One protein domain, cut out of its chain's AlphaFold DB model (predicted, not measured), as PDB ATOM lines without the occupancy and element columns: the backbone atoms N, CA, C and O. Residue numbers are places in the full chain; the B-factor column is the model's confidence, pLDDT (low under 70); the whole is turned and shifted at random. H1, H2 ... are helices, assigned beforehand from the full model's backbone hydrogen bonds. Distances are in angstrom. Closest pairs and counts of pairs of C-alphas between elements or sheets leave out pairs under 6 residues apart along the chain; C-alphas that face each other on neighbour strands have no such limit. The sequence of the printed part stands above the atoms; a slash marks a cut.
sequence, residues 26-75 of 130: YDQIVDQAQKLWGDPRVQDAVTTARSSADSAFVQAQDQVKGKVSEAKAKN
ATOM      1  N   TYR A  26      -6.598 -59.795 -26.515       65.44
ATOM      2  CA  TYR A  26      -7.537 -59.869 -27.630       65.44
ATOM      3  C   TYR A  26      -8.458 -61.080 -27.506       65.44
ATOM      4  O   TYR A  26      -9.653 -60.949 -27.735       65.44
ATOM      5  N   ASP A  27      -7.924 -62.221 -27.069       70.56
ATOM      6  CA  ASP A  27      -8.670 -63.483 -27.036       70.56
ATOM      7  C   ASP A  27      -9.901 -63.409 -26.115       70.56
ATOM      8  O   ASP A  27     -10.979 -63.875 -26.471       70.56
ATOM      9  N   GLN A  28      -9.798 -62.701 -24.985       67.19
ATOM     10  CA  GLN A  28     -10.927 -62.515 -24.059       67.19
ATOM     11  C   GLN A  28     -12.010 -61.584 -24.620       67.19
ATOM     12  O   GLN A  28     -13.193 -61.725 -24.310       67.19
ATOM     13  N   ILE A  29     -11.609 -60.618 -25.445       73.44
ATOM     14  CA  ILE A  29     -12.522 -59.675 -26.094       73.44
ATOM     15  C   ILE A  29     -13.167 -60.338 -27.320       73.44
ATOM     16  O   ILE A  29     -14.324 -60.062 -27.630       73.44
ATOM     17  N   VAL A  30     -12.456 -61.252 -27.986       73.56
ATOM     18  CA  VAL A  30     -12.944 -62.019 -29.138       73.56
ATOM     19  C   VAL A  30     -14.090 -62.942 -28.759       73.56
ATOM     20  O   VAL A  30     -15.069 -62.975 -29.495       73.56
ATOM     21  N   ASP A  31     -14.036 -63.618 -27.612       73.62
ATOM     22  CA  ASP A  31     -15.153 -64.461 -27.153       73.62
ATOM     23  C   ASP A  31     -16.438 -63.646 -26.951       73.62
ATOM     24  O   ASP A  31     -17.538 -64.061 -27.325       73.62
ATOM     25  N   GLN A  32     -16.305 -62.432 -26.408       73.62
ATOM     26  CA  GLN A  32     -17.431 -61.511 -26.258       73.62
ATOM     27  C   GLN A  32     -17.899 -60.990 -27.620       73.62
ATOM     28  O   GLN A  32     -19.098 -60.951 -27.889       73.62
ATOM     29  N   ALA A  33     -16.966 -60.658 -28.512       75.31
ATOM     30  CA  ALA A  33     -17.272 -60.205 -29.862       75.31
ATOM     31  C   ALA A  33     -17.963 -61.291 -30.703       75.31
ATOM     32  O   ALA A  33     -18.912 -60.971 -31.410       75.31
ATOM     33  N   GLN A  34     -17.561 -62.561 -30.592       72.44
ATOM     34  CA  GLN A  34     -18.214 -63.695 -31.255       72.44
ATOM     35  C   GLN A  34     -19.650 -63.870 -30.773       72.44
ATOM     36  O   GLN A  34     -20.553 -64.109 -31.575       72.44
ATOM     37  N   LYS A  35     -19.882 -63.684 -29.471       72.56
ATOM     38  CA  LYS A  35     -21.223 -63.754 -28.888       72.56
ATOM     39  C   LYS A  35     -22.133 -62.628 -29.386       72.56
ATOM     40  O   LYS A  35     -23.320 -62.858 -29.584       72.56
ATOM     41  N   LEU A  36     -21.578 -61.437 -29.622       76.62
ATOM     42  CA  LEU A  36     -22.305 -60.302 -30.201       76.62
ATOM     43  C   LEU A  36     -22.481 -60.427 -31.724       76.62
ATOM     44  O   LEU A  36     -23.515 -60.031 -32.249       76.62
ATOM     45  N   TRP A  37     -21.512 -61.000 -32.441       75.56
ATOM     46  CA  TRP A  37     -21.590 -61.239 -33.890       75.56
ATOM     47  C   TRP A  37     -22.715 -62.200 -34.290       75.56
ATOM     48  O   TRP A  37     -23.208 -62.124 -35.413       75.56
ATOM     49  N   GLY A  38     -23.127 -63.088 -33.382       80.19
ATOM     50  CA  GLY A  38     -24.251 -64.000 -33.600       80.19
ATOM     51  C   GLY A  38     -25.641 -63.356 -33.502       80.19
ATOM     52  O   GLY A  38     -26.621 -64.023 -33.824       80.19
ATOM     53  N   ASP A  39     -25.760 -62.097 -33.065       81.44
ATOM     54  CA  ASP A  39     -27.055 -61.426 -32.892       81.44
ATOM     55  C   ASP A  39     -27.543 -60.812 -34.228       81.44
ATOM     56  O   ASP A  39     -26.798 -60.053 -34.862       81.44
ATOM     57  N   PRO A  40     -28.793 -61.070 -34.668       76.88
ATOM     58  CA  PRO A  40     -29.365 -60.463 -35.877       76.88
ATOM     59  C   PRO A  40     -29.304 -58.927 -35.882       76.88
ATOM     60  O   PRO A  40     -29.133 -58.317 -36.937       76.88
ATOM     61  N   ARG A  41     -29.330 -58.280 -34.710       78.75
ATOM     62  CA  ARG A  41     -29.205 -56.816 -34.594       78.75
ATOM     63  C   ARG A  41     -27.862 -56.291 -35.094       78.75
ATOM     64  O   ARG A  41     -27.782 -55.164 -35.582       78.75
ATOM     65  N   VAL A  42     -26.804 -57.090 -34.974       78.25
ATOM     66  CA  VAL A  42     -25.468 -56.720 -35.450       78.25
ATOM     67  C   VAL A  42     -25.372 -56.893 -36.965       78.25
ATOM     68  O   VAL A  42     -24.725 -56.081 -37.618       78.25
ATOM     69  N   GLN A  43     -26.073 -57.864 -37.554       79.19
ATOM     70  CA  GLN A  43     -26.108 -58.047 -39.012       79.19
ATOM     71  C   GLN A  43     -26.823 -56.895 -39.730       79.19
ATOM     72  O   GLN A  43     -26.327 -56.402 -40.748       79.19
ATOM     73  N   ASP A  44     -27.930 -56.408 -39.166       80.12
ATOM     74  CA  ASP A  44     -28.653 -55.241 -39.691       80.12
ATOM     75  C   ASP A  44     -27.819 -53.959 -39.567       80.12
ATOM     76  O   ASP A  44     -27.726 -53.157 -40.508       80.12
ATOM     77  N   ALA A  45     -27.148 -53.785 -38.423       77.94
ATOM     78  CA  ALA A  45     -26.253 -52.660 -38.184       77.94
ATOM     79  C   ALA A  45     -25.040 -52.681 -39.127       77.94
ATOM     80  O   ALA A  45     -24.684 -51.643 -39.678       77.94
ATOM     81  N   VAL A  46     -24.437 -53.850 -39.366       80.31
ATOM     82  CA  VAL A  46     -23.317 -54.019 -40.305       80.31
ATOM     83  C   VAL A  46     -23.763 -53.772 -41.741       80.31
ATOM     84  O   VAL A  46     -23.060 -53.082 -42.471       80.31
ATOM     85  N   THR A  47     -24.931 -54.268 -42.150       78.25
ATOM     86  CA  THR A  47     -25.470 -54.049 -43.504       78.25
ATOM     87  C   THR A  47     -25.716 -52.564 -43.773       78.25
ATOM     88  O   THR A  47     -25.261 -52.023 -44.784       78.25
ATOM     89  N   THR A  48     -26.356 -51.876 -42.827       77.44
ATOM     90  CA  THR A  48     -26.627 -50.431 -42.917       77.44
ATOM     91  C   THR A  48     -25.332 -49.614 -42.867       77.44
ATOM     92  O   THR A  48     -25.150 -48.661 -43.633       77.44
ATOM     93  N   ALA A  49     -24.394 -50.016 -42.004       77.94
ATOM     94  CA  ALA A  49     -23.079 -49.402 -41.915       77.94
ATOM     95  C   ALA A  49     -22.285 -49.594 -43.208       77.94
ATOM     96  O   ALA A  49     -21.670 -48.638 -43.654       77.94
ATOM     97  N   ARG A  50     -22.334 -50.766 -43.852       77.00
ATOM     98  CA  ARG A  50     -21.604 -51.059 -45.096       77.00
ATOM     99  C   ARG A  50     -22.064 -50.168 -46.246       77.00
ATOM    100  O   ARG A  50     -21.232 -49.532 -46.883       77.00
ATOM    101  N   SER A  51     -23.379 -50.010 -46.418       77.56
ATOM    102  CA  SER A  51     -23.940 -49.113 -47.440       77.56
ATOM    103  C   SER A  51     -23.569 -47.639 -47.221       77.56
ATOM    104  O   SER A  51     -23.430 -46.886 -48.183       77.56
ATOM    105  N   SER A  52     -23.410 -47.216 -45.964       72.38
ATOM    106  CA  SER A  52     -23.010 -45.843 -45.622       72.38
ATOM    107  C   SER A  52     -21.487 -45.659 -45.641       72.38
ATOM    108  O   SER A  52     -20.988 -44.572 -45.933       72.38
ATOM    109  N   ALA A  53     -20.745 -46.726 -45.348       74.81
ATOM    110  CA  ALA A  53     -19.299 -46.730 -45.241       74.81
ATOM    111  C   ALA A  53     -18.629 -46.657 -46.607       74.81
ATOM    112  O   ALA A  53     -17.665 -45.920 -46.708       74.81
ATOM    113  N   ASP A  54     -19.126 -47.328 -47.651       77.50
ATOM    114  CA  ASP A  54     -18.483 -47.269 -48.976       77.50
ATOM    115  C   ASP A  54     -18.429 -45.828 -49.518       77.50
ATOM    116  O   ASP A  54     -17.370 -45.330 -49.905       77.50
ATOM    117  N   SER A  55     -19.547 -45.105 -49.434       75.56
ATOM    118  CA  SER A  55     -19.636 -43.699 -49.849       75.56
ATOM    119  C   SER A  55     -18.771 -42.774 -48.980       75.56
ATOM    120  O   SER A  55     -18.063 -41.900 -49.488       75.56
ATOM    121  N   ALA A  56     -18.804 -42.972 -47.658       76.00
ATOM    122  CA  ALA A  56     -18.027 -42.176 -46.712       76.00
ATOM    123  C   ALA A  56     -16.524 -42.480 -46.787       76.00
ATOM    124  O   ALA A  56     -15.710 -41.587 -46.573       76.00
ATOM    125  N   PHE A  57     -16.148 -43.715 -47.111       76.75
ATOM    126  CA  PHE A  57     -14.767 -44.168 -47.215       76.75
ATOM    127  C   PHE A  57     -14.073 -43.531 -48.411       76.75
ATOM    128  O   PHE A  57     -12.962 -43.035 -48.255       76.75
ATOM    129  N   VAL A  58     -14.732 -43.471 -49.572       79.50
ATOM    130  CA  VAL A  58     -14.181 -42.807 -50.764       79.50
ATOM    131  C   VAL A  58     -13.934 -41.319 -50.493       79.50
ATOM    132  O   VAL A  58     -12.829 -40.831 -50.730       79.50
ATOM    133  N   GLN A  59     -14.905 -40.609 -49.906       77.75
ATOM    134  CA  GLN A  59     -14.730 -39.194 -49.541       77.75
ATOM    135  C   GLN A  59     -13.679 -38.991 -48.443       77.75
ATOM    136  O   GLN A  59     -12.892 -38.043 -48.492       77.75
ATOM    137  N   ALA A  60     -13.635 -39.881 -47.451       75.81
ATOM    138  CA  ALA A  60     -12.641 -39.827 -46.391       75.81
ATOM    139  C   ALA A  60     -11.231 -40.094 -46.928       75.81
ATOM    140  O   ALA A  60     -10.294 -39.446 -46.477       75.81
ATOM    141  N   GLN A  61     -11.052 -40.994 -47.898       74.75
ATOM    142  CA  GLN A  61      -9.728 -41.321 -48.429       74.75
ATOM    143  C   GLN A  61      -9.054 -40.100 -49.071       74.75
ATOM    144  O   GLN A  61      -7.864 -39.875 -48.844       74.75
ATOM    145  N   ASP A  62      -9.815 -39.287 -49.804       78.31
ATOM    146  CA  ASP A  62      -9.315 -38.046 -50.409       78.31
ATOM    147  C   ASP A  62      -8.972 -36.987 -49.353       78.31
ATOM    148  O   ASP A  62      -7.886 -36.402 -49.356       78.31
ATOM    149  N   GLN A  63      -9.861 -36.793 -48.377       76.50
ATOM    150  CA  GLN A  63      -9.666 -35.828 -47.288       76.50
ATOM    151  C   GLN A  63      -8.487 -36.211 -46.377       76.50
ATOM    152  O   GLN A  63      -7.750 -35.348 -45.893       76.50
ATOM    153  N   VAL A  64      -8.284 -37.509 -46.140       75.06
ATOM    154  CA  VAL A  64      -7.238 -38.028 -45.253       75.06
ATOM    155  C   VAL A  64      -5.870 -37.996 -45.933       75.06
ATOM    156  O   VAL A  64      -4.903 -37.621 -45.276       75.06
ATOM    157  N   LYS A  65      -5.753 -38.295 -47.236       75.44
ATOM    158  CA  LYS A  65      -4.465 -38.209 -47.963       75.44
ATOM    159  C   LYS A  65      -3.866 -36.799 -47.923       75.44
ATOM    160  O   LYS A  65      -2.671 -36.654 -47.650       75.44
ATOM    161  N   GLY A  66      -4.692 -35.768 -48.121       75.56
ATOM    162  CA  GLY A  66      -4.257 -34.371 -48.027       75.56
ATOM    163  C   GLY A  66      -3.804 -33.995 -46.614       75.56
ATOM    164  O   GLY A  66      -2.695 -33.501 -46.417       75.56
ATOM    165  N   LYS A  67      -4.618 -34.315 -45.600       75.12
ATOM    166  CA  LYS A  67      -4.337 -33.930 -44.207       75.12
ATOM    167  C   LYS A  67      -3.222 -34.731 -43.543       75.12
ATOM    168  O   LYS A  67      -2.514 -34.183 -42.705       75.12
ATOM    169  N   VAL A  68      -3.030 -35.997 -43.909       76.00
ATOM    170  CA  VAL A  68      -1.906 -36.815 -43.424       76.00
ATOM    171  C   VAL A  68      -0.588 -36.319 -44.005       76.00
ATOM    172  O   VAL A  68       0.404 -36.285 -43.284       76.00
ATOM    173  N   SER A  69      -0.569 -35.890 -45.268       74.62
ATOM    174  CA  SER A  69       0.628 -35.305 -45.885       74.62
ATOM    175  C   SER A  69       0.993 -33.973 -45.225       74.62
ATOM    176  O   SER A  69       2.149 -33.748 -44.879       74.62
ATOM    177  N   GLU A  70      -0.005 -33.132 -44.948       71.94
ATOM    178  CA  GLU A  70       0.184 -31.858 -44.250       71.94
ATOM    179  C   GLU A  70       0.588 -32.049 -42.775       71.94
ATOM    180  O   GLU A  70       1.466 -31.351 -42.271       71.94
ATOM    181  N   ALA A  71       0.009 -33.030 -42.077       67.50
ATOM    182  CA  ALA A  71       0.399 -33.384 -40.715       67.50
ATOM    183  C   ALA A  71       1.793 -34.023 -40.663       67.50
ATOM    184  O   ALA A  71       2.559 -33.724 -39.756       67.50
ATOM    185  N   LYS A  72       2.161 -34.867 -41.631       68.69
ATOM    186  CA  LYS A  72       3.517 -35.421 -41.744       68.69
ATOM    187  C   LYS A  72       4.538 -34.308 -41.984       68.69
ATOM    188  O   LYS A  72       5.580 -34.329 -41.350       68.69
ATOM    189  N   ALA A  73       4.219 -33.321 -42.823       67.69
ATOM    190  CA  ALA A  73       5.075 -32.157 -43.047       67.69
ATOM    191  C   ALA A  73       5.202 -31.269 -41.793       67.69
ATOM    192  O   ALA A  73       6.301 -30.844 -41.462       67.69
ATOM    193  N   LYS A  74       4.110 -31.047 -41.046       61.09
ATOM    194  CA  LYS A  74       4.128 -30.280 -39.784       61.09
ATOM    195  C   LYS A  74       4.832 -30.999 -38.626       61.09
ATOM    196  O   LYS A  74       5.323 -30.336 -37.726       61.09
ATOM    197  N   ASN A  75       4.875 -32.332 -38.637       52.44
ATOM    198  CA  ASN A  75       5.544 -33.140 -37.609       52.44
ATOM    199  C   ASN A  75       6.951 -33.616 -38.025       52.44
ATOM    200  O   ASN A  75       7.615 -34.271 -37.230       52.44
TER     201      ASN A  75
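This is residues 26 to 75 of the 130 residues of an uncharacterized protein of Kytococcus aerolatus (UniProt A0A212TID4). What shape do these atoms make? A short helix, H1, meets a long curved helix, H2, at a corner near the tight link between them, and the two make a flat, open hook with nothing filling the space between its arms. H2 makes most of the hook, with a kink of 48 degrees near residue 55. What is it built of? The printed part has 50 residues with two named helices, H1 then H2, and no named strand; the class is all helix. The whole is extended, with a radius of gyration of the C-alphas of 16.8 A and spans of 43 by 28 by 8 A.

Where is H1? It holds residues 26 to 37 and begins at C-alpha 26, (-7.537, -59.869, -27.630). Where is H2? It holds residues 40 to 75, 44.4 A from first to last C-alpha, and ends at C-alpha 75, (5.544, -33.140, -37.609).

How do H1 and H2 stand? They are close but not clearly touching, with the closest C-alphas, those of Leu 36 and Val 42, 7.1 A apart. They run opposite ways at a steep tilt of 46 degrees. Do the backbones follow the helix pattern? O i to N i+4 pairs are within hydrogen-bond range in 7 of 8 cases in H1 and 30 of 32 in H2.

How far does it reach? The two C-alphas farthest apart, those of Pro 40 and Lys 74, are 45.3 A from each other. Is anything missing or long? The printed part has no cut, and the link from H1 to H2 is tight. Where is confidence low? The mean pLDDT of the printed part is 74.6, and residue 26, residue 28 and residues 71 to 75 are under 70.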